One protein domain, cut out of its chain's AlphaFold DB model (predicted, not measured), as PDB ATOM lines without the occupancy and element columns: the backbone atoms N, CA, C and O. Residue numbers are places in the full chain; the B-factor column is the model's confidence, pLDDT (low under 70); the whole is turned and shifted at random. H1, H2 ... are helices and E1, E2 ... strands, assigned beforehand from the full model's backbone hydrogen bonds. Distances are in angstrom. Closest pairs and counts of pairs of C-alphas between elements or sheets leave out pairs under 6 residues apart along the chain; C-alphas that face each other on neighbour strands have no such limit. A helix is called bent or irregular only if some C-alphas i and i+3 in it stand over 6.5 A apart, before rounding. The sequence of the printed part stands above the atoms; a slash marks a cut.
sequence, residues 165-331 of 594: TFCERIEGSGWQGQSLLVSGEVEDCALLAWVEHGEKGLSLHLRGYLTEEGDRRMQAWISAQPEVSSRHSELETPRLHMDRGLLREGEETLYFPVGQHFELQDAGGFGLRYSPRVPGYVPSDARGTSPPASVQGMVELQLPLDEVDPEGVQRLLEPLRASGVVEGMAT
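What this domain is: This is residues 165 to 331 of the 594 residues of an uncharacterized protein of Burkholderiales bacterium (UniProt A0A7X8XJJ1). What is the main picture? A strongly twisted wall of eight antiparallel strands curls round H3, with H1 and H2 on the same side, while E4 and E7 bend and arch across an open space towards the small hairpin E5 and E6, which meets E2. What makes it up? The printed part has 167 residues, of mixed class, with three named helices and ten named strands in the order H1 E1 E2 E3 H2 E4 E5 E6 E7 E8 E9 H3 E10; the wall runs E4 E7 E8 E9 E3 E2 E1 E10. How large is it? It is compact, with a radius of gyration of the C-alphas of 15.8 A and spans of 42 by 40 by 30 A.

Where its parts are: What comes first? H1 is residues 165 to 172, from C-alpha 165 at (-8.514, 4.097, 34.559). E1 is 178 to 184, E2 190 to 198 with 25.2 A from first to last C-alpha, E3 201 to 209 with 26.8 A, and H2 212 to 223. What follows? E4 is 229 to 238, E5 241 to 243, E6 246 to 248, E7 253 to 265, E8 271 to 275 and E9 298 to 305 with 22.9 A. H3, 310 to 322 and 18.4 A long, is irregular, with C-alphas 316 and 319 7.2 A apart; E10 is 326 to 329, with C-alpha 329 at (-2.283, -5.345, 45.651).

How they stand to each other: How do the strands pair? E1 E2 E3 and E7 E8 E9 are meanders, each strand the antiparallel neighbour of the one before; N 180 and O 191 are 2.8 A apart, N 203 and O 196 2.9 A, N 262 and O 274 2.8 A, and N 273 and O 300 2.8 A. E9 and E3 are antiparallel neighbours, with N 206 and O 301 within hydrogen-bond range at 2.9 A. Where do the edges go? E4 bends by 87 degrees at residue 232 and E7 by 116 degrees at 257, with N 235 and O 256 2.7 A apart. The closest C-alphas of E2 and E6 are those of His 197 and Arg 248, 5.1 A. Where are the helices? In two layers, H1, H2 and H3 are on one face of the sheet; the closest C-alphas of H3 and E9 are those of Leu 301 and Leu 316, 6.3 A. Every O i to N i+4 pair is within hydrogen-bond range in H1 and H2, and 7 of 9 in H3.

The domain as a whole: How far does it reach? The C-alphas farthest apart, of Thr 165 and Ala 286, are 47.3 A apart. Is it continuous? The printed part has no cut; the link E8 to E9, residues 276 to 297, is long. Where is confidence low? The pLDDT is under 70 in residues 232 to 241, 243 to 246, 249 to 258 and 282 to 289.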
ATOM      1  N   THR A 165      -8.825   2.743  34.089       95.69
ATOM      2  CA  THR A 165      -8.514   4.097  34.559       95.69
ATOM      3  C   THR A 165      -7.103   4.181  35.149       95.69
ATOM      4  O   THR A 165      -6.445   5.209  35.020       95.69
ATOM      5  N   PHE A 166      -6.596   3.132  35.807       95.38
ATOM      6  CA  PHE A 166      -5.185   3.089  36.205       95.38
ATOM      7  C   PHE A 166      -4.246   2.998  34.999       95.38
ATOM      8  O   PHE A 166      -3.237   3.695  34.984       95.38
ATOM      9  N   CYS A 167      -4.595   2.207  33.984       95.31
ATOM     10  CA  CYS A 167      -3.799   2.076  32.761       95.31
ATOM     11  C   CYS A 167      -3.694   3.410  32.005       95.31
ATOM     12  O   CYS A 167      -2.589   3.847  31.691       95.31
ATOM     13  N   GLU A 168      -4.814   4.124  31.857       94.12
ATOM     14  CA  GLU A 168      -4.863   5.487  31.305       94.12
ATOM     15  C   GLU A 168      -3.987   6.465  32.106       94.12
ATOM     16  O   GLU A 168      -3.309   7.318  31.530       94.12
ATOM     17  N   ARG A 169      -3.953   6.340  33.444       94.62
ATOM     18  CA  ARG A 169      -3.061   7.156  34.286       94.62
ATOM     19  C   ARG A 169      -1.588   6.828  34.062       94.62
ATOM     20  O   ARG A 169      -0.780   7.750  34.096       94.62
ATOM     21  N   ILE A 170      -1.223   5.554  33.880       94.88
ATOM     22  CA  ILE A 170       0.167   5.170  33.588       94.88
ATOM     23  C   ILE A 170       0.590   5.801  32.262       94.88
ATOM     24  O   ILE A 170       1.597   6.505  32.222       94.88
ATOM     25  N   GLU A 171      -0.199   5.605  31.208       91.50
ATOM     26  CA  GLU A 171       0.096   6.143  29.879       91.50
ATOM     27  C   GLU A 171       0.190   7.678  29.898       91.50
ATOM     28  O   GLU A 171       1.159   8.258  29.409       91.50
ATOM     29  N   GLY A 172      -0.749   8.348  30.574       91.00
ATOM     30  CA  GLY A 172      -0.766   9.807  30.704       91.00
ATOM     31  C   GLY A 172       0.311  10.403  31.620       91.00
ATOM     32  O   GLY A 172       0.474  11.621  31.642       91.00
ATOM     33  N   SER A 173       1.040   9.583  32.383       91.75
ATOM     34  CA  SER A 173       2.044  10.056  33.352       91.75
ATOM     35  C   SER A 173       3.449  10.255  32.784       91.75
ATOM     36  O   SER A 173       4.316  10.792  33.482       91.75
ATOM     37  N   GLY A 174       3.680   9.845  31.532       89.06
ATOM     38  CA  GLY A 174       4.962   9.997  30.846       89.06
ATOM     39  C   GLY A 174       6.144   9.480  31.671       89.06
ATOM     40  O   GLY A 174       6.074   8.433  32.318       89.06
ATOM     41  N   TRP A 175       7.240  10.240  31.680       85.81
ATOM     42  CA  TRP A 175       8.454   9.866  32.408       85.81
ATOM     43  C   TRP A 175       8.268   9.790  33.928       85.81
ATOM     44  O   TRP A 175       9.020   9.076  34.587       85.81
ATOM     45  N   GLN A 176       7.316  10.509  34.530       91.12
ATOM     46  CA  GLN A 176       7.145  10.451  35.984       91.12
ATOM     47  C   GLN A 176       6.577   9.111  36.425       91.12
ATOM     48  O   GLN A 176       6.975   8.605  37.473       91.12
ATOM     49  N   GLY A 177       5.728   8.499  35.601       94.38
ATOM     50  CA  GLY A 177       5.116   7.216  35.899       94.38
ATOM     51  C   GLY A 177       4.030   7.290  36.978       94.38
ATOM     52  O   GLY A 177       3.750   8.332  37.577       94.38
ATOM     53  N   GLN A 178       3.435   6.137  37.262       96.88
ATOM     54  CA  GLN A 178       2.456   5.918  38.323       96.88
ATOM     55  C   GLN A 178       2.907   4.769  39.213       96.88
ATOM     56  O   GLN A 178       3.298   3.712  38.728       96.88
ATOM     57  N   SER A 179       2.821   4.943  40.528       97.12
ATOM     58  CA  SER A 179       3.115   3.843  41.443       97.12
ATOM     59  C   SER A 179       1.975   2.826  41.476       97.12
ATOM     60  O   SER A 179       0.836   3.137  41.841       97.12
ATOM     61  N   LEU A 180       2.310   1.586  41.139       97.75
ATOM     62  CA  LEU A 180       1.504   0.402  41.379       97.75
ATOM     63  C   LEU A 180       1.780  -0.090  42.803       97.75
ATOM     64  O   LEU A 180       2.895  -0.510  43.126       97.75
ATOM     65  N   LEU A 181       0.768  -0.007  43.666       98.00
ATOM     66  CA  LEU A 181       0.913  -0.324  45.083       98.00
ATOM     67  C   LEU A 181       0.665  -1.815  45.325       98.00
ATOM     68  O   LEU A 181      -0.454  -2.308  45.166       98.00
ATOM     69  N   VAL A 182       1.703  -2.530  45.745       97.50
ATOM     70  CA  VAL A 182       1.716  -3.991  45.904       97.50
ATOM     71  C   VAL A 182       2.032  -4.403  47.340       97.50
ATOM     72  O   VAL A 182       2.783  -3.737  48.046       97.50
ATOM     73  N   SER A 183       1.451  -5.513  47.786       95.06
ATOM     74  CA  SER A 183       1.794  -6.155  49.056       95.06
ATOM     75  C   SER A 183       2.881  -7.212  48.864       95.06
ATOM     76  O   SER A 183       3.059  -7.748  47.767       95.06
ATOM     77  N   GLY A 184       3.593  -7.523  49.946       93.00
ATOM     78  CA  GLY A 184       4.709  -8.464  49.959       93.00
ATOM     79  C   GLY A 184       6.025  -7.769  50.299       93.00
ATOM     80  O   GLY A 184       6.069  -6.866  51.130       93.00
ATOM     81  N   GLU A 185       7.097  -8.197  49.646       94.31
ATOM     82  CA  GLU A 185       8.487  -7.890  49.980       94.31
ATOM     83  C   GLU A 185       9.123  -6.886  49.003       94.31
ATOM     84  O   GLU A 185      10.263  -7.028  48.548       94.31
ATOM     85  N   VAL A 186       8.359  -5.841  48.686       95.88
ATOM     86  CA  VAL A 186       8.770  -4.701  47.856       95.88
ATOM     87  C   VAL A 186       8.939  -3.475  48.757       95.88
ATOM     88  O   VAL A 186       8.053  -3.164  49.555       95.88
ATOM     89  N   GLU A 187      10.076  -2.781  48.652       92.81
ATOM     90  CA  GLU A 187      10.333  -1.526  49.366       92.81
ATOM     91  C   GLU A 187       9.186  -0.538  49.114       92.81
ATOM     92  O   GLU A 187       8.723  -0.375  47.986       92.81
ATOM     93  N   ASP A 188       8.715   0.107  50.184       93.00
ATOM     94  CA  ASP A 188       7.630   1.096  50.144       93.00
ATOM     95  C   ASP A 188       6.303   0.589  49.546       93.00
ATOM     96  O   ASP A 188       5.420   1.391  49.239       93.00
ATOM     97  N   CYS A 189       6.142  -0.732  49.393       96.50
ATOM     98  CA  CYS A 189       4.980  -1.346  48.754       96.50
ATOM     99  C   CYS A 189       4.725  -0.818  47.331       96.50
ATOM    100  O   CYS A 189       3.571  -0.754  46.912       96.50
ATOM    101  N   ALA A 190       5.762  -0.406  46.592       97.44
ATOM    102  CA  ALA A 190       5.576   0.289  45.320       97.44
ATOM    103  C   ALA A 190       6.488  -0.202  44.197       97.44
ATOM    104  O   ALA A 190       7.706  -0.309  44.341       97.44
ATOM    105  N   LEU A 191       5.865  -0.425  43.040       97.81
ATOM    106  CA  LEU A 191       6.525  -0.565  41.750       97.81
ATOM    107  C   LEU A 191       6.146   0.648  40.905       97.81
ATOM    108  O   LEU A 191       4.963   0.899  40.685       97.81
ATOM    109  N   LEU A 192       7.121   1.412  40.433       97.25
ATOM    110  CA  LEU A 192       6.860   2.515  39.526       97.25
ATOM    111  C   LEU A 192       6.584   1.979  38.121       97.25
ATOM    112  O   LEU A 192       7.427   1.286  37.557       97.25
ATOM    113  N   ALA A 193       5.422   2.322  37.571       96.88
ATOM    114  CA  ALA A 193       4.984   1.958  36.233       96.88
ATOM    115  C   ALA A 193       5.098   3.145  35.274       96.88
ATOM    116  O   ALA A 193       4.687   4.249  35.625       96.88
ATOM    117  N   TRP A 194       5.615   2.938  34.067       94.25
ATOM    118  CA  TRP A 194       5.616   3.960  33.014       94.25
ATOM    119  C   TRP A 194       5.583   3.328  31.626       94.25
ATOM    120  O   TRP A 194       5.809   2.126  31.476       94.25
ATOM    121  N   VAL A 195       5.297   4.155  30.623       92.19
ATOM    122  CA  VAL A 195       5.242   3.746  29.219       92.19
ATOM    123  C   VAL A 195       6.346   4.445  28.446       92.19
ATOM    124  O   VAL A 195       6.559   5.651  28.591       92.19
ATOM    125  N   GLU A 196       7.043   3.678  27.620       88.75
ATOM    126  CA  GLU A 196       8.007   4.171  26.643       88.75
ATOM    127  C   GLU A 196       7.433   4.021  25.234       88.75
ATOM    128  O   GLU A 196       6.812   3.008  24.905       88.75
ATOM    129  N   HIS A 197       7.643   5.039  24.397       85.38
ATOM    130  CA  HIS A 197       7.206   5.044  23.003       85.38
ATOM    131  C   HIS A 197       8.422   4.818  22.096       85.38
ATOM    132  O   HIS A 197       9.265   5.707  21.945       85.38
ATOM    133  N   GLY A 198       8.512   3.631  21.498       77.00
ATOM    134  CA  GLY A 198       9.583   3.256  20.571       77.00
ATOM    135  C   GLY A 198       9.095   3.099  19.131       77.00
ATOM    136  O   GLY A 198       7.896   3.108  18.848       77.00
ATOM    137  N   GLU A 199      10.029   2.890  18.198       72.88
ATOM    138  CA  GLU A 199       9.701   2.632  16.781       72.88
ATOM    139  C   GLU A 199       8.846   1.370  16.593       72.88
ATOM    140  O   GLU A 199       8.083   1.253  15.635       72.88
ATOM    141  N   LYS A 200       8.981   0.419  17.524       73.50
ATOM    142  CA  LYS A 200       8.283  -0.872  17.524       73.50
ATOM    143  C   LYS A 200       6.934  -0.845  18.250       73.50
ATOM    144  O   LYS A 200       6.304  -1.893  18.333       73.50
ATOM    145  N   GLY A 201       6.501   0.308  18.762       84.69
ATOM    146  CA  GLY A 201       5.261   0.454  19.525       84.69
ATOM    147  C   GLY A 201       5.498   0.864  20.977       84.69
ATOM    148  O   GLY A 201       6.529   1.453  21.311       84.69
ATOM    149  N   LEU A 202       4.513   0.583  21.830       90.38
ATOM    150  CA  LEU A 202       4.569   0.912  23.250       90.38
ATOM    151  C   LEU A 202       5.300  -0.183  24.023       90.38
ATOM    152  O   LEU A 202       5.191  -1.377  23.731       90.38
ATOM    153  N   SER A 203       6.013   0.223  25.066       91.50
ATOM    154  CA  SER A 203       6.531  -0.702  26.061       91.50
ATOM    155  C   SER A 203       6.110  -0.255  27.448       91.50
ATOM    156  O   SER A 203       6.304   0.900  27.821       91.50
ATOM    157  N   LEU A 204       5.504  -1.169  28.202       94.56
ATOM    158  CA  LEU A 204       5.139  -0.958  29.593       94.56
ATOM    159  C   LEU A 204       6.269  -1.468  30.485       94.56
ATOM    160  O   LEU A 204       6.696  -2.618  30.367       94.56
ATOM    161  N   HIS A 205       6.707  -0.620  31.407       94.56
ATOM    162  CA  HIS A 205       7.778  -0.916  32.345       94.56
ATOM    163  C   HIS A 205       7.261  -0.879  33.779       94.56
ATOM    164  O   HIS A 205       6.456  -0.016  34.128       94.56
ATOM    165  N   LEU A 206       7.771  -1.778  34.623       96.50
ATOM    166  CA  LEU A 206       7.656  -1.713  36.079       96.50
ATOM    167  C   LEU A 206       9.053  -1.742  36.689       96.50
ATOM    168  O   LEU A 206       9.843  -2.627  36.369       96.50
ATOM    169  N   ARG A 207       9.346  -0.844  37.629       95.38
ATOM    170  CA  ARG A 207      10.587  -0.875  38.412       95.38
ATOM    171  C   ARG A 207      10.293  -0.809  39.895       95.38
ATOM    172  O   ARG A 207       9.451  -0.038  40.333       95.38
ATOM    173  N   GLY A 208      11.037  -1.568  40.684       95.88
ATOM    174  CA  GLY A 208      10.959  -1.535  42.137       95.88
ATOM    175  C   GLY A 208      12.265  -1.931  42.791       95.88
ATOM    176  O   GLY A 208      13.212  -2.363  42.134       95.88
ATOM    177  N   TYR A 209      12.290  -1.811  44.111       94.75
ATOM    178  CA  TYR A 209      13.370  -2.323  44.941       94.75
ATOM    179  C   TYR A 209      12.790  -3.337  45.915       94.75
ATOM    180  O   TYR A 209      11.722  -3.120  46.474       94.75
ATOM    181  N   LEU A 210      13.474  -4.456  46.101       95.00
ATOM    182  CA  LEU A 210      13.035  -5.532  46.981       95.00
ATOM    183  C   LEU A 210      13.569  -5.315  48.393       95.00
ATOM    184  O   LEU A 210      14.685  -4.819  48.555       95.00
ATOM    185  N   THR A 211      12.816  -5.723  49.414       90.94
ATOM    186  CA  THR A 211      13.349  -5.823  50.785       90.94
ATOM    187  C   THR A 211      14.471  -6.872  50.837       90.94
ATOM    188  O   THR A 211      14.703  -7.593  49.868       90.94
ATOM    189  N   GLU A 212      15.191  -6.996  51.954       87.75
ATOM    190  CA  GLU A 212      16.185  -8.076  52.102       87.75
ATOM    191  C   GLU A 212      15.548  -9.468  51.978       87.75
ATOM    192  O   GLU A 212      16.125 -10.372  51.381       87.75
ATOM    193  N   GLU A 213      14.332  -9.636  52.498       89.06
ATOM    194  CA  GLU A 213      13.568 -10.872  52.339       89.06
ATOM    195  C   GLU A 213      13.099 -11.072  50.893       89.06
ATOM    196  O   GLU A 213      13.230 -12.168  50.351       89.06
ATOM    197  N   GLY A 214      12.620 -10.017  50.233       93.62
ATOM    198  CA  GLY A 214      12.221 -10.078  48.826       93.62
ATOM    199  C   GLY A 214      13.386 -10.432  47.910       93.62
ATOM    200  O   GLY A 214      13.245 -11.261  47.016       93.62
ATOM    201  N   ASP A 215      14.562  -9.870  48.181       93.56
ATOM    202  CA  ASP A 215      15.809 -10.189  47.493       93.56
ATOM    203  C   ASP A 215      16.190 -11.669  47.684       93.56
ATOM    204  O   ASP A 215      16.443 -12.367  46.699       93.56
ATOM    205  N   ARG A 216      16.118 -12.202  48.915       92.88
ATOM    206  CA  ARG A 216      16.325 -13.640  49.179       92.88
ATOM    207  C   ARG A 216      15.355 -14.521  48.389       92.88
ATOM    208  O   ARG A 216      15.788 -15.494  47.766       92.88
ATOM    209  N   ARG A 217      14.061 -14.185  48.386       95.00
ATOM    210  CA  ARG A 217      13.022 -14.924  47.645       95.00
ATOM    211  C   ARG A 217      13.258 -14.886  46.138       95.00
ATOM    212  O   ARG A 217      13.203 -15.926  45.483       95.00
ATOM    213  N   MET A 218      13.595 -13.717  45.598       94.88
ATOM    214  CA  MET A 218      13.905 -13.545  44.180       94.88
ATOM    215  C   MET A 218      15.145 -14.344  43.770       94.88
ATOM    216  O   MET A 218      15.106 -15.062  42.775       94.88
ATOM    217  N   GLN A 219      16.228 -14.293  44.554       92.31
ATOM    218  CA  GLN A 219      17.431 -15.093  44.288       92.31
ATOM    219  C   GLN A 219      17.137 -16.599  44.302       92.31
ATOM    220  O   GLN A 219      17.627 -17.328  43.435       92.31
ATOM    221  N   ALA A 220      16.326 -17.069  45.257       92.81
ATOM    222  CA  ALA A 220      15.915 -18.468  45.331       92.81
ATOM    223  C   ALA A 220      15.083 -18.882  44.108       92.81
ATOM    224  O   ALA A 220      15.339 -19.933  43.521       92.81
ATOM    225  N   TRP A 221      14.134 -18.038  43.691       94.25
ATOM    226  CA  TRP A 221      13.322 -18.273  42.500       94.25
ATOM    227  C   TRP A 221      14.176 -18.312  41.230       94.25
ATOM    228  O   TRP A 221      14.101 -19.292  40.495       94.25
ATOM    229  N   ILE A 222      15.048 -17.320  41.016       90.69
ATOM    230  CA  ILE A 222      15.971 -17.262  39.869       90.69
ATOM    231  C   ILE A 222      16.866 -18.497  39.811       90.69
ATOM    232  O   ILE A 222      17.038 -19.079  38.746       90.69
ATOM    233  N   SER A 223      17.397 -18.936  40.954       87.81
ATOM    234  CA  SER A 223      18.256 -20.127  41.023       87.81
ATOM    235  C   SER A 223      17.532 -21.413  40.605       87.81
ATOM    236  O   SER A 223      18.183 -22.388  40.235       87.81
ATOM    237  N   ALA A 224      16.196 -21.425  40.659       89.81
ATOM    238  CA  ALA A 224      15.361 -22.531  40.202       89.81
ATOM    239  C   ALA A 224      14.914 -22.399  38.732       89.81
ATOM    240  O   ALA A 224      14.326 -23.345  38.207       89.81
ATOM    241  N   GLN A 225      15.183 -21.272  38.062       85.88
ATOM    242  CA  GLN A 225      14.819 -21.051  36.662       85.88
ATOM    243  C   GLN A 225      16.010 -21.348  35.733       85.88
ATOM    244  O   GLN A 225      16.945 -20.550  35.665       85.88
ATOM    245  N   PRO A 226      15.991 -22.447  34.955       79.25
ATOM    246  CA  PRO A 226      17.085 -22.773  34.034       79.25
ATOM    247  C   PRO A 226      17.211 -21.781  32.865       79.25
ATOM    248  O   PRO A 226      18.238 -21.751  32.192       79.25
ATOM    249  N   GLU A 227      16.169 -20.984  32.625       77.94
ATOM    250  CA  GLU A 227      16.060 -20.043  31.504       77.94
ATOM    251  C   GLU A 227      16.606 -18.651  31.856       77.94
ATOM    252  O   GLU A 227      16.842 -17.826  30.974       77.94
ATOM    253  N   VAL A 228      16.852 -18.389  33.146       79.25
ATOM    254  CA  VAL A 228      17.426 -17.123  33.604       79.25
ATOM    255  C   VAL A 228      18.939 -17.165  33.428       79.25
ATOM    256  O   VAL A 228      19.643 -17.999  33.999       79.25
ATOM    257  N   SER A 229      19.460 -16.216  32.653       74.62
ATOM    258  CA  SER A 229      20.896 -16.086  32.425       74.62
ATOM    259  C   SER A 229      21.504 -15.079  33.403       74.62
ATOM    260  O   SER A 229      21.021 -13.955  33.540       74.62
ATOM    261  N   SER A 230      22.588 -15.459  34.088       75.19
ATOM    262  CA  SER A 230      23.419 -14.480  34.794       75.19
ATOM    263  C   SER A 230      24.289 -13.754  33.776       75.19
ATOM    264  O   SER A 230      25.006 -14.392  32.999       75.19
ATOM    265  N   ARG A 231      24.252 -12.423  33.796       70.00
ATOM    266  CA  ARG A 231      25.076 -11.573  32.943       70.00
ATOM    267  C   ARG A 231      26.021 -10.734  33.785       70.00
ATOM    268  O   ARG A 231      25.695 -10.263  34.871       70.00
ATOM    269  N   HIS A 232      27.225 -10.568  33.258       61.12
ATOM    270  CA  HIS A 232      28.181  -9.577  33.724       61.12
ATOM    271  C   HIS A 232      28.339  -8.594  32.572       61.12
ATOM    272  O   HIS A 232      28.985  -8.927  31.579       61.12
ATOM    273  N   SER A 233      27.706  -7.428  32.654       57.22
ATOM    274  CA  SER A 233      27.832  -6.427  31.596       57.22
ATOM    275  C   SER A 233      27.781  -5.004  32.132       57.22
ATOM    276  O   SER A 233      27.484  -4.733  33.300       57.22
ATOM    277  N   GLU A 234      28.113  -4.084  31.239       57.56
ATOM    278  CA  GLU A 234      27.691  -2.699  31.343       57.56
ATOM    279  C   GLU A 234      26.169  -2.656  31.098       57.56
ATOM    280  O   GLU A 234      25.638  -3.413  30.287       57.56
ATOM    281  N   LEU A 235      25.456  -1.836  31.865       54.56
ATOM    282  CA  LEU A 235      24.057  -1.488  31.674       54.56
ATOM    283  C   LEU A 235      23.999  -0.740  30.361       54.56
ATOM    284  O   LEU A 235      24.416   0.417  30.290       54.56
ATOM    285  N   GLU A 236      23.495  -1.418  29.348       56.41
ATOM    286  CA  GLU A 236      23.060  -0.796  28.116       56.41
ATOM    287  C   GLU A 236      21.749  -0.092  28.432       56.41
ATOM    288  O   GLU A 236      20.700  -0.721  28.564       56.41
ATOM    289  N   THR A 237      21.818   1.215  28.661       55.56
ATOM    290  CA  THR A 237      20.612   2.035  28.726       55.56
ATOM    291  C   THR A 237      20.522   2.790  27.417       55.56
ATOM    292  O   THR A 237      21.376   3.653  27.185       55.56
ATOM    293  N   PRO A 238      19.551   2.487  26.537       57.47
ATOM    294  CA  PRO A 238      19.308   3.346  25.392       57.47
ATOM    295  C   PRO A 238      19.113   4.771  25.911       57.47
ATOM    296  O   PRO A 238      18.504   5.007  26.958       57.47
ATOM    297  N   ARG A 239      19.730   5.730  25.235       62.75
ATOM    298  CA  ARG A 239      19.615   7.138  25.569       62.75
ATOM    299  C   ARG A 239      18.181   7.537  25.267       62.75
ATOM    300  O   ARG A 239      17.852   7.842  24.131       62.75
ATOM    301  N   LEU A 240      17.325   7.504  26.274       65.12
ATOM    302  CA  LEU A 240      15.956   7.964  26.131       65.12
ATOM    303  C   LEU A 240      15.974   9.480  25.904       65.12
ATOM    304  O   LEU A 240      16.634  10.228  26.628       65.12
ATOM    305  N   HIS A 241      15.305   9.940  24.851       64.88
ATOM    306  CA  HIS A 241      15.070  11.359  24.649       64.88
ATOM    307  C   HIS A 241      13.722  11.709  25.257       64.88
ATOM    308  O   HIS A 241      12.702  11.102  24.933       64.88
ATOM    309  N   MET A 242      13.721  12.701  26.141       70.19
ATOM    310  CA  MET A 242      12.480  13.224  26.675       70.19
ATOM    311  C   MET A 242      11.977  14.347  25.775       70.19
ATOM    312  O   MET A 242      12.508  15.457  25.796       70.19
ATOM    313  N   ASP A 243      10.951  14.041  24.989       64.75
ATOM    314  CA  ASP A 243      10.258  15.012  24.147       64.75
ATOM    315  C   ASP A 243       8.953  15.399  24.839       64.75
ATOM    316  O   ASP A 243       8.017  14.600  24.901       64.75
ATOM    317  N   ARG A 244       8.914  16.611  25.407       63.28
ATOM    318  CA  ARG A 244       7.748  17.134  26.144       63.28
ATOM    319  C   ARG A 244       7.255  16.152  27.225       63.28
ATOM    320  O   ARG A 244       6.083  15.807  27.281       63.28
ATOM    321  N   GLY A 245       8.175  15.626  28.030       61.16
ATOM    322  CA  GLY A 245       7.879  14.676  29.113       61.16
ATOM    323  C   GLY A 245       7.532  13.249  28.704       61.16
ATOM    324  O   GLY A 245       7.359  12.398  29.578       61.16
ATOM    325  N   LEU A 246       7.433  12.958  27.410       69.38
ATOM    326  CA  LEU A 246       7.281  11.593  26.925       69.38
ATOM    327  C   LEU A 246       8.659  10.971  26.717       69.38
ATOM    328  O   LEU A 246       9.547  11.590  26.126       69.38
ATOM    329  N   LEU A 247       8.821   9.738  27.194       72.44
ATOM    330  CA  LEU A 247      10.023   8.951  26.959       72.44
ATOM    331  C   LEU A 247       9.980   8.366  25.553       72.44
ATOM    332  O   LEU A 247       9.063   7.618  25.207       72.44
ATOM    333  N   ARG A 248      10.985   8.718  24.753       73.31
ATOM    334  CA  ARG A 248      11.199   8.166  23.419       73.31
ATOM    335  C   ARG A 248      12.535   7.457  23.355       73.31
ATOM    336  O   ARG A 248      13.526   7.949  23.898       73.31
ATOM    337  N   GLU A 249      12.563   6.327  22.661       68.62
ATOM    338  CA  GLU A 249      13.812   5.642  22.334       68.62
ATOM    339  C   GLU A 249      14.724   6.587  21.530       68.62
ATOM    340  O   GLU A 249      14.261   7.288  20.628       68.62
ATOM    341  N   GLY A 250      16.004   6.671  21.897       62.66
ATOM    342  CA  GLY A 250      16.989   7.481  21.178       62.66
ATOM    343  C   GLY A 250      18.029   6.632  20.454       62.66
ATOM    344  O   GLY A 250      18.165   5.438  20.700       62.66
ATOM    345  N   GLU A 251      18.779   7.272  19.554       56.91
ATOM    346  CA  GLU A 251      19.708   6.598  18.629       56.91
ATOM    347  C   GLU A 251      21.027   6.135  19.279       56.91
ATOM    348  O   GLU A 251      21.733   5.291  18.728       56.91
ATOM    349  N   GLU A 252      21.390   6.688  20.439       58.94
ATOM    350  CA  GLU A 252      22.624   6.349  21.158       58.94
ATOM    351  C   GLU A 252      22.328   5.423  22.341       58.94
ATOM    352  O   GLU A 252      21.356   5.632  23.054       58.94
ATOM    353  N   THR A 253      23.203   4.461  22.634       62.78
ATOM    354  CA  THR A 253      23.137   3.662  23.871       62.78
ATOM    355  C   THR A 253      24.211   4.133  24.840       62.78
ATOM    356  O   THR A 253      25.388   4.222  24.486       62.78
ATOM    357  N   LEU A 254      23.817   4.431  26.076       62.28
ATOM    358  CA  LEU A 254      24.737   4.715  27.167       62.28
ATOM    359  C   LEU A 254      25.123   3.414  27.868       62.28
ATOM    360  O   LEU A 254      24.269   2.587  28.176       62.28
ATOM    361  N   TYR A 255      26.412   3.270  28.161       61.19
ATOM    362  CA  TYR A 255      26.967   2.101  28.834       61.19
ATOM    363  C   TYR A 255      27.417   2.490  30.242       61.19
ATOM    364  O   TYR A 255      28.284   3.354  30.412       61.19
ATOM    365  N   PHE A 256      26.838   1.863  31.268       64.06
ATOM    366  CA  PHE A 256      27.217   2.106  32.665       64.06
ATOM    367  C   PHE A 256      27.568   0.813  33.388       64.06
ATOM    368  O   PHE A 256      26.754  -0.093  33.412       64.06
ATOM    369  N   PRO A 257      28.705   0.699  34.085       61.09
ATOM    370  CA  PRO A 257      29.010  -0.526  34.815       61.09
ATOM    371  C   PRO A 257      27.988  -0.748  35.946       61.09
ATOM    372  O   PRO A 257      27.961   0.008  36.920       61.09
ATOM    373  N   VAL A 258      27.166  -1.792  35.816       64.38
ATOM    374  CA  VAL A 258      26.196  -2.259  36.831       64.38
ATOM    375  C   VAL A 258      26.575  -3.598  37.445       64.38
ATOM    376  O   VAL A 258      25.865  -4.065  38.322       64.38
ATOM    377  N   GLY A 259      27.691  -4.202  37.041       73.75
ATOM    378  CA  GLY A 259      28.140  -5.480  37.591       73.75
ATOM    379  C   GLY A 259      27.181  -6.637  37.296       73.75
ATOM    380  O   GLY A 259      26.467  -6.634  36.289       73.75
ATOM    381  N   GLN A 260      27.213  -7.664  38.147       79.31
ATOM    382  CA  GLN A 260      26.429  -8.883  37.964       79.31
ATOM    383  C   GLN A 260      24.928  -8.639  38.121       79.31
ATOM    384  O   GLN A 260      24.462  -8.291  39.196       79.31
ATOM    385  N   HIS A 261      24.149  -8.949  37.097       85.50
ATOM    386  CA  HIS A 261      22.691  -8.959  37.170       85.50
ATOM    387  C   HIS A 261      22.146 -10.210  36.477       85.50
ATOM    388  O   HIS A 261      22.881 -10.982  35.850       85.50
ATOM    389  N   PHE A 262      20.855 -10.443  36.638       87.00
ATOM    390  CA  PHE A 262      20.135 -11.533  36.001       87.00
ATOM    391  C   PHE A 262      19.176 -10.968  34.972       87.00
ATOM    392  O   PHE A 262      18.483  -9.988  35.253       87.00
ATOM    393  N   GLU A 263      19.145 -11.601  33.804       88.38
ATOM    394  CA  GLU A 263      18.209 -11.265  32.742       88.38
ATOM    395  C   GLU A 263      17.440 -12.504  32.297       88.38
ATOM    396  O   GLU A 263      18.016 -13.576  32.065       88.38
ATOM    397  N   LEU A 264      16.134 -12.317  32.150       87.38
ATOM    398  CA  LEU A 264      15.226 -13.235  31.484       87.38
ATOM    399  C   LEU A 264      14.573 -12.472  30.338       87.38
ATOM    400  O   LEU A 264      14.039 -11.385  30.550       87.38
ATOM    401  N   GLN A 265      14.621 -13.041  29.141       86.62
ATOM    402  CA  GLN A 265      13.862 -12.565  27.993       86.62
ATOM    403  C   GLN A 265      13.131 -13.751  27.383       86.62
ATOM    404  O   GLN A 265      13.749 -14.795  27.165       86.62
ATOM    405  N   ASP A 266      11.837 -13.600  27.117       84.12
ATOM    406  CA  ASP A 266      11.052 -14.630  26.443       84.12
ATOM    407  C   ASP A 266      10.789 -14.290  24.966       84.12
ATOM    408  O   ASP A 266      11.086 -13.200  24.471       84.12
ATOM    409  N   ALA A 267      10.225 -15.252  24.229       78.88
ATOM    410  CA  ALA A 267       9.888 -15.073  22.817       78.88
ATOM    411  C   ALA A 267       8.744 -14.065  22.578       78.88
ATOM    412  O   ALA A 267       8.575 -13.598  21.453       78.88
ATOM    413  N   GLY A 268       7.963 -13.746  23.612       79.50
ATOM    414  CA  GLY A 268       6.908 -12.733  23.596       79.50
ATOM    415  C   GLY A 268       7.423 -11.318  23.868       79.50
ATOM    416  O   GLY A 268       6.619 -10.394  23.949       79.50
ATOM    417  N   GLY A 269       8.741 -11.142  24.005       83.06
ATOM    418  CA  GLY A 269       9.375  -9.855  24.269       83.06
ATOM    419  C   GLY A 269       9.300  -9.413  25.728       83.06
ATOM    420  O   GLY A 269       9.747  -8.309  26.031       83.06
ATOM    421  N   PHE A 270       8.778 -10.244  26.635       90.00
ATOM    422  CA  PHE A 270       8.851  -9.963  28.063       90.00
ATOM    423  C   PHE A 270      10.316  -9.940  28.504       90.00
ATOM    424  O   PHE A 270      11.090 -10.838  28.163       90.00
ATOM    425  N   GLY A 271      10.679  -8.929  29.288       91.25
ATOM    426  CA  GLY A 271      11.995  -8.771  29.886       91.25
ATOM    427  C   GLY A 271      11.906  -8.659  31.403       91.25
ATOM    428  O   GLY A 271      11.097  -7.901  31.928       91.25
ATOM    429  N   LEU A 272      12.777  -9.371  32.114       92.19
ATOM    430  CA  LEU A 272      13.060  -9.160  33.533       92.19
ATOM    431  C   LEU A 272      14.547  -8.895  33.697       92.19
ATOM    432  O   LEU A 272      15.376  -9.668  33.216       92.19
ATOM    433  N   ARG A 273      14.872  -7.843  34.443       91.31
ATOM    434  CA  ARG A 273      16.216  -7.534  34.918       91.31
ATOM    435  C   ARG A 273      16.217  -7.456  36.436       91.31
ATOM    436  O   ARG A 273      15.377  -6.788  37.033       91.31
ATOM    437  N   TYR A 274      17.185  -8.111  37.063       92.81
ATOM    438  CA  TYR A 274      17.316  -8.133  38.514       92.81
ATOM    439  C   TYR A 274      18.769  -7.989  38.967       92.81
ATOM    440  O   TYR A 274      19.647  -8.728  38.522       92.81
ATOM    441  N   SER A 275      19.007  -7.059  39.889       91.12
ATOM    442  CA  SER A 275      20.324  -6.752  40.449       91.12
ATOM    443  C   SER A 275      20.384  -7.207  41.914       91.12
ATOM    444  O   SER A 275      19.852  -6.508  42.776       91.12
ATOM    445  N   PRO A 276      21.011  -8.353  42.233       90.06
ATOM    446  CA  PRO A 276      20.973  -8.934  43.577       90.06
ATOM    447  C   PRO A 276      21.724  -8.088  44.614       90.06
ATOM    448  O   PRO A 276      22.747  -7.463  44.312       90.06
ATOM    449  N   ARG A 277      21.259  -8.107  45.868       88.56
ATOM    450  CA  ARG A 277      22.020  -7.592  47.014       88.56
ATOM    451  C   ARG A 277      23.234  -8.473  47.287       88.56
ATOM    452  O   ARG A 277      23.165  -9.700  47.244       88.56
ATOM    453  N   VAL A 278      24.355  -7.832  47.620       83.06
ATOM    454  CA  VAL A 278      25.606  -8.518  47.956       83.06
ATOM    455  C   VAL A 278      25.893  -8.334  49.447       83.06
ATOM    456  O   VAL A 278      26.219  -7.219  49.873       83.06
ATOM    457  N   PRO A 279      25.797  -9.401  50.263       78.56
ATOM    458  CA  PRO A 279      26.131  -9.333  51.681       78.56
ATOM    459  C   PRO A 279      27.553  -8.809  51.912       78.56
ATOM    460  O   PRO A 279      28.509  -9.263  51.285       78.56
ATOM    461  N   GLY A 280      27.700  -7.845  52.826       72.94
ATOM    462  CA  GLY A 280      29.005  -7.262  53.154       72.94
ATOM    463  C   GLY A 280      29.615  -6.404  52.041       72.94
ATOM    464  O   GLY A 280      30.835  -6.246  52.007       72.94
ATOM    465  N   TYR A 281      28.794  -5.867  51.132       76.31
ATOM    466  CA  TYR A 281      29.242  -5.010  50.035       76.31
ATOM    467  C   TYR A 281      30.211  -3.908  50.500       76.31
ATOM    468  O   TYR A 281      29.913  -3.113  51.394       76.31
ATOM    469  N   VAL A 282      31.372  -3.831  49.841       69.44
ATOM    470  CA  VAL A 282      32.365  -2.775  50.057       69.44
ATOM    471  C   VAL A 282      32.468  -1.936  48.779       69.44
ATOM    472  O   VAL A 282      32.824  -2.491  47.740       69.44
ATOM    473  N   PRO A 283      32.260  -0.602  48.835       64.50
ATOM    474  CA  PRO A 283      32.306   0.303  47.671       64.50
ATOM    475  C   PRO A 283      33.651   0.408  46.914       64.50
ATOM    476  O   PRO A 283      33.859   1.349  46.145       64.50
ATOM    477  N   SER A 284      34.601  -0.499  47.158       55.72
ATOM    478  CA  SER A 284      35.964  -0.492  46.623       55.72
ATOM    479  C   SER A 284      36.255  -1.625  45.636       55.72
ATOM    480  O   SER A 284      37.431  -1.836  45.331       55.72
ATOM    481  N   ASP A 285      35.259  -2.381  45.159       52.78
ATOM    482  CA  ASP A 285      35.502  -3.453  44.189       52.78
ATOM    483  C   ASP A 285      35.969  -2.874  42.836       52.78
ATOM    484  O   ASP A 285      35.227  -2.598  41.903       52.78
ATOM    485  N   ALA A 286      37.281  -2.688  42.694       44.44
ATOM    486  CA  ALA A 286      37.899  -2.201  41.460       44.44
ATOM    487  C   ALA A 286      37.624  -3.104  40.237       44.44
ATOM    488  O   ALA A 286      37.939  -2.721  39.116       44.44
ATOM    489  N   ARG A 287      37.051  -4.295  40.458       49.62
ATOM    490  CA  ARG A 287      36.722  -5.292  39.437       49.62
ATOM    491  C   ARG A 287      35.299  -5.178  38.879       49.62
ATOM    492  O   ARG A 287      35.031  -5.848  37.892       49.62
ATOM    493  N   GLY A 288      34.420  -4.352  39.467       58.34
ATOM    494  CA  GLY A 288      33.059  -4.133  38.959       58.34
ATOM    495  C   GLY A 288      32.216  -5.407  38.860       58.34
ATOM    496  O   GLY A 288      31.402  -5.528  37.953       58.34
ATOM    497  N   THR A 289      32.453  -6.384  39.740       67.50
ATOM    498  CA  THR A 289      31.770  -7.684  39.693       67.50
ATOM    499  C   THR A 289      30.416  -7.633  40.388       67.50
ATOM    500  O   THR A 289      29.487  -8.297  39.949       67.50
ATOM    501  N   SER A 290      30.282  -6.830  41.446       75.50
ATOM    502  CA  SER A 290      29.022  -6.691  42.183       75.50
ATOM    503  C   SER A 290      28.185  -5.531  41.644       75.50
ATOM    504  O   SER A 290      28.762  -4.533  41.198       75.50
ATOM    505  N   PRO A 291      26.849  -5.579  41.775       81.69
ATOM    506  CA  PRO A 291      26.029  -4.409  41.529       81.69
ATOM    507  C   PRO A 291      26.412  -3.209  42.390       81.69
ATOM    508  O   PRO A 291      26.665  -3.372  43.593       81.69
ATOM    509  N   PRO A 292      26.428  -1.988  41.819       83.06
ATOM    510  CA  PRO A 292      26.510  -0.766  42.603       83.06
ATOM    511  C   PRO A 292      25.435  -0.750  43.694       83.06
ATOM    512  O   PRO A 292      24.296  -1.142  43.449       83.06
ATOM    513  N   ALA A 293      25.766  -0.246  44.885       84.25
ATOM    514  CA  ALA A 293      24.835  -0.196  46.018       84.25
ATOM    515  C   ALA A 293      23.479   0.464  45.689       84.25
ATOM    516  O   ALA A 293      22.452   0.102  46.248       84.25
ATOM    517  N   SER A 294      23.470   1.427  44.768       85.44
ATOM    518  CA  SER A 294      22.266   2.134  44.301       85.44
ATOM    519  C   SER A 294      21.274   1.288  43.493       85.44
ATOM    520  O   SER A 294      20.113   1.674  43.389       85.44
ATOM    521  N   VAL A 295      21.698   0.152  42.936       86.31
ATOM    522  CA  VAL A 295      20.834  -0.747  42.151       86.31
ATOM    523  C   VAL A 295      20.676  -2.120  42.796       86.31
ATOM    524  O   VAL A 295      19.985  -2.970  42.254       86.31
ATOM    525  N   GLN A 296      21.295  -2.367  43.948       88.31
ATOM    526  CA  GLN A 296      21.112  -3.629  44.658       88.31
ATOM    527  C   GLN A 296      19.667  -3.795  45.145       88.31
ATOM    528  O   GLN A 296      19.064  -2.869  45.688       88.31
ATOM    529  N   GLY A 297      19.122  -4.992  44.940       91.50
ATOM    530  CA  GLY A 297      17.718  -5.320  45.153       91.50
ATOM    531  C   GLY A 297      16.776  -4.728  44.102       91.50
ATOM    532  O   GLY A 297      15.568  -4.847  44.268       91.50
ATOM    533  N   MET A 298      17.275  -4.063  43.054       93.56
ATOM    534  CA  MET A 298      16.421  -3.507  42.004       93.56
ATOM    535  C   MET A 298      15.880  -4.627  41.116       93.56
ATOM    536  O   MET A 298      16.638  -5.489  40.662       93.56
ATOM    537  N   VAL A 299      14.587  -4.560  40.819       94.88
ATOM    538  CA  VAL A 299      13.935  -5.354  39.781       94.88
ATOM    539  C   VAL A 299      13.289  -4.426  38.764       94.88
ATOM    540  O   VAL A 299      12.690  -3.411  39.125       94.88
ATOM    541  N   GLU A 300      13.422  -4.773  37.494       94.06
ATOM    542  CA  GLU A 300      12.784  -4.087  36.383       94.06
ATOM    543  C   GLU A 300      12.166  -5.109  35.440       94.06
ATOM    544  O   GLU A 300      12.779  -6.128  35.122       94.06
ATOM    545  N   LEU A 301      10.933  -4.850  35.034       94.94
ATOM    546  CA  LEU A 301      10.134  -5.706  34.173       94.94
ATOM    547  C   LEU A 301       9.674  -4.869  32.987       94.94
ATOM    548  O   LEU A 301       9.298  -3.712  33.171       94.94
ATOM    549  N   GLN A 302       9.674  -5.458  31.801       93.81
ATOM    550  CA  GLN A 302       9.299  -4.796  30.561       93.81
ATOM    551  C   GLN A 302       8.418  -5.718  29.723       93.81
ATOM    552  O   GLN A 302       8.682  -6.917  29.624       93.81
ATOM    553  N   LEU A 303       7.372  -5.161  29.117       93.44
ATOM    554  CA  LEU A 303       6.480  -5.881  28.215       93.44
ATOM    555  C   LEU A 303       6.112  -4.981  27.025       93.44
ATOM    556  O   LEU A 303       5.555  -3.902  27.235       93.44
ATOM    557  N   PRO A 304       6.417  -5.383  25.781       91.44
ATOM    558  CA  PRO A 304       5.917  -4.717  24.585       91.44
ATOM    559  C   PRO A 304       4.417  -4.979  24.454       91.44
ATOM    560  O   PRO A 304       3.984  -6.126  24.582       91.44
ATOM    561  N   LEU A 305       3.635  -3.933  24.200       88.44
ATOM    562  CA  LEU A 305       2.185  -4.019  24.040       88.44
ATOM    563  C   LEU A 305       1.715  -3.058  22.940       88.44
ATOM    564  O   LEU A 305       2.340  -2.025  22.703       88.44
ATOM    565  N   ASP A 306       0.598  -3.388  22.293       87.00
ATOM    566  CA  ASP A 306      -0.064  -2.476  21.348       87.00
ATOM    567  C   ASP A 306      -0.823  -1.362  22.091       87.00
ATOM    568  O   ASP A 306      -0.844  -0.215  21.647       87.00
ATOM    569  N   GLU A 307      -1.402  -1.692  23.249       88.56
ATOM    570  CA  GLU A 307      -2.080  -0.775  24.166       88.56
ATOM    571  C   GLU A 307      -1.801  -1.157  25.627       88.56
ATOM    572  O   GLU A 307      -1.455  -2.298  25.937       88.56
ATOM    573  N   VAL A 308      -1.928  -0.194  26.543       91.06
ATOM    574  CA  VAL A 308      -1.762  -0.449  27.978       91.06
ATOM    575  C   VAL A 308      -3.106  -0.862  28.564       91.06
ATOM    576  O   VAL A 308      -4.021  -0.044  28.675       91.06
ATOM    577  N   ASP A 309      -3.207  -2.120  28.983       94.56
ATOM    578  CA  ASP A 309      -4.422  -2.688  29.562       94.56
ATOM    579  C   ASP A 309      -4.151  -3.404  30.908       94.56
ATOM    580  O   ASP A 309      -2.997  -3.701  31.256       94.56
ATOM    581  N   PRO A 310      -5.200  -3.694  31.704       96.06
ATOM    582  CA  PRO A 310      -5.037  -4.357  32.994       96.06
ATOM    583  C   PRO A 310      -4.405  -5.752  32.909       96.06
ATOM    584  O   PRO A 310      -3.736  -6.166  33.859       96.06
ATOM    585  N   GLU A 311      -4.608  -6.490  31.814       94.44
ATOM    586  CA  GLU A 311      -4.060  -7.840  31.640       94.44
ATOM    587  C   GLU A 311      -2.541  -7.790  31.442       94.44
ATOM    588  O   GLU A 311      -1.810  -8.555  32.076       94.44
ATOM    589  N   GLY A 312      -2.045  -6.835  30.658       93.38
ATOM    590  CA  GLY A 312      -0.627  -6.555  30.461       93.38
ATOM    591  C   GLY A 312       0.082  -6.210  31.771       93.38
ATOM    592  O   GLY A 312       1.137  -6.778  32.070       93.38
ATOM    593  N   VAL A 313      -0.523  -5.361  32.613       94.62
ATOM    594  CA  VAL A 313       0.035  -5.068  33.948       94.62
ATOM    595  C   VAL A 313       0.046  -6.321  34.834       94.62
ATOM    596  O   VAL A 313       1.022  -6.569  35.546       94.62
ATOM    597  N   GLN A 314      -1.012  -7.140  34.800       94.69
ATOM    598  CA  GLN A 314      -1.050  -8.386  35.574       94.69
ATOM    599  C   GLN A 314       0.028  -9.374  35.132       94.69
ATOM    600  O   GLN A 314       0.672  -9.958  36.005       94.69
ATOM    601  N   ARG A 315       0.254  -9.510  33.821       93.19
ATOM    602  CA  ARG A 315       1.316 -10.347  33.248       93.19
ATOM    603  C   ARG A 315       2.699  -9.907  33.715       93.19
ATOM    604  O   ARG A 315       3.490 -10.742  34.142       93.19
ATOM    605  N   LEU A 316       2.978  -8.601  33.723       94.62
ATOM    606  CA  LEU A 316       4.248  -8.072  34.235       94.62
ATOM    607  C   LEU A 316       4.499  -8.437  35.706       94.62
ATOM    608  O   LEU A 316       5.644  -8.644  36.097       94.62
ATOM    609  N   LEU A 317       3.452  -8.554  36.529       95.69
ATOM    610  CA  LEU A 317       3.583  -8.937  37.940       95.69
ATOM    611  C   LEU A 317       3.823 -10.438  38.167       95.69
ATOM    612  O   LEU A 317       4.205 -10.818  39.278       95.69
ATOM    613  N   GLU A 318       3.577 -11.303  37.181       93.75
ATOM    614  CA  GLU A 318       3.602 -12.760  37.368       93.75
ATOM    615  C   GLU A 318       4.931 -13.290  37.921       93.75
ATOM    616  O   GLU A 318       4.880 -14.057  38.883       93.75
ATOM    617  N   PRO A 319       6.117 -12.862  37.449       93.00
ATOM    618  CA  PRO A 319       7.384 -13.343  38.004       93.00
ATOM    619  C   PRO A 319       7.597 -12.922  39.463       93.00
ATOM    620  O   PRO A 319       8.132 -13.680  40.275       93.00
ATOM    621  N   LEU A 320       7.126 -11.728  39.837       96.44
ATOM    622  CA  LEU A 320       7.183 -11.265  41.226       96.44
ATOM    623  C   LEU A 320       6.225 -12.057  42.125       96.44
ATOM    624  O   LEU A 320       6.549 -12.342  43.276       96.44
ATOM    625  N   ARG A 321       5.061 -12.458  41.603       96.50
ATOM    626  CA  ARG A 321       4.127 -13.342  42.319       96.50
ATOM    627  C   ARG A 321       4.664 -14.766  42.431       96.50
ATOM    628  O   ARG A 321       4.624 -15.349  43.509       96.50
ATOM    629  N   ALA A 322       5.219 -15.306  41.349       94.19
ATOM    630  CA  ALA A 322       5.782 -16.652  41.297       94.19
ATOM    631  C   ALA A 322       7.008 -16.815  42.209       94.19
ATOM    632  O   ALA A 322       7.214 -17.883  42.782       94.19
ATOM    633  N   SER A 323       7.795 -15.751  42.383       94.81
ATOM    634  CA  SER A 323       8.896 -15.711  43.354       94.81
ATOM    635  C   SER A 323       8.433 -15.521  44.803       94.81
ATOM    636  O   SER A 323       9.242 -15.643  45.718       94.81
ATOM    637  N   GLY A 324       7.149 -15.232  45.042       95.00
ATOM    638  CA  GLY A 324       6.621 -14.919  46.373       95.00
ATOM    639  C   GLY A 324       7.058 -13.549  46.902       95.00
ATOM    640  O   GLY A 324       6.966 -13.298  48.104       95.00
ATOM    641  N   VAL A 325       7.559 -12.673  46.028       95.94
ATOM    642  CA  VAL A 325       7.913 -11.286  46.353       95.94
ATOM    643  C   VAL A 325       6.665 -10.412  46.414       95.94
ATOM    644  O   VAL A 325       6.555  -9.575  47.302       95.94
ATOM    645  N   VAL A 326       5.712 -10.614  45.503       97.06
ATOM    646  CA  VAL A 326       4.424  -9.909  45.491       97.06
ATOM    647  C   VAL A 326       3.312 -10.874  45.883       97.06
ATOM    648  O   VAL A 326       3.112 -11.899  45.238       97.06
ATOM    649  N   GLU A 327       2.547 -10.521  46.913       93.69
ATOM    650  CA  GLU A 327       1.402 -11.314  47.386       93.69
ATOM    651  C   GLU A 327       0.079 -10.853  46.755       93.69
ATOM    652  O   GLU A 327      -0.879 -11.618  46.652       93.69
ATOM    653  N   GLY A 328       0.020  -9.600  46.302       94.44
ATOM    654  CA  GLY A 328      -1.165  -8.996  45.707       94.44
ATOM    655  C   GLY A 328      -1.064  -7.475  45.658       94.44
ATOM    656  O   GLY A 328       0.019  -6.905  45.773       94.44
ATOM    657  N   MET A 329      -2.204  -6.804  45.512       96.44
ATOM    658  CA  MET A 329      -2.283  -5.345  45.651       96.44
ATOM    659  C   MET A 329      -2.134  -4.936  47.123       96.44
ATOM    660  O   MET A 329      -2.493  -5.701  48.023       96.44
ATOM    661  N   ALA A 330      -1.593  -3.745  47.380       96.31
ATOM    662  CA  ALA A 330      -1.408  -3.243  48.738       96.31
ATOM    663  C   ALA A 330      -2.751  -2.945  49.416       96.31
ATOM    664  O   ALA A 330      -3.669  -2.381  48.817       96.31
ATOM    665  N   THR A 331      -2.847  -3.283  50.697       95.06
ATOM    666  CA  THR A 331      -3.945  -2.882  51.583       95.06
ATOM    667  C   THR A 331      -3.544  -1.656  52.410       95.06
ATOM    668  O   THR A 331      -2.384  -1.245  52.413       95.06
TER     669      THR A 331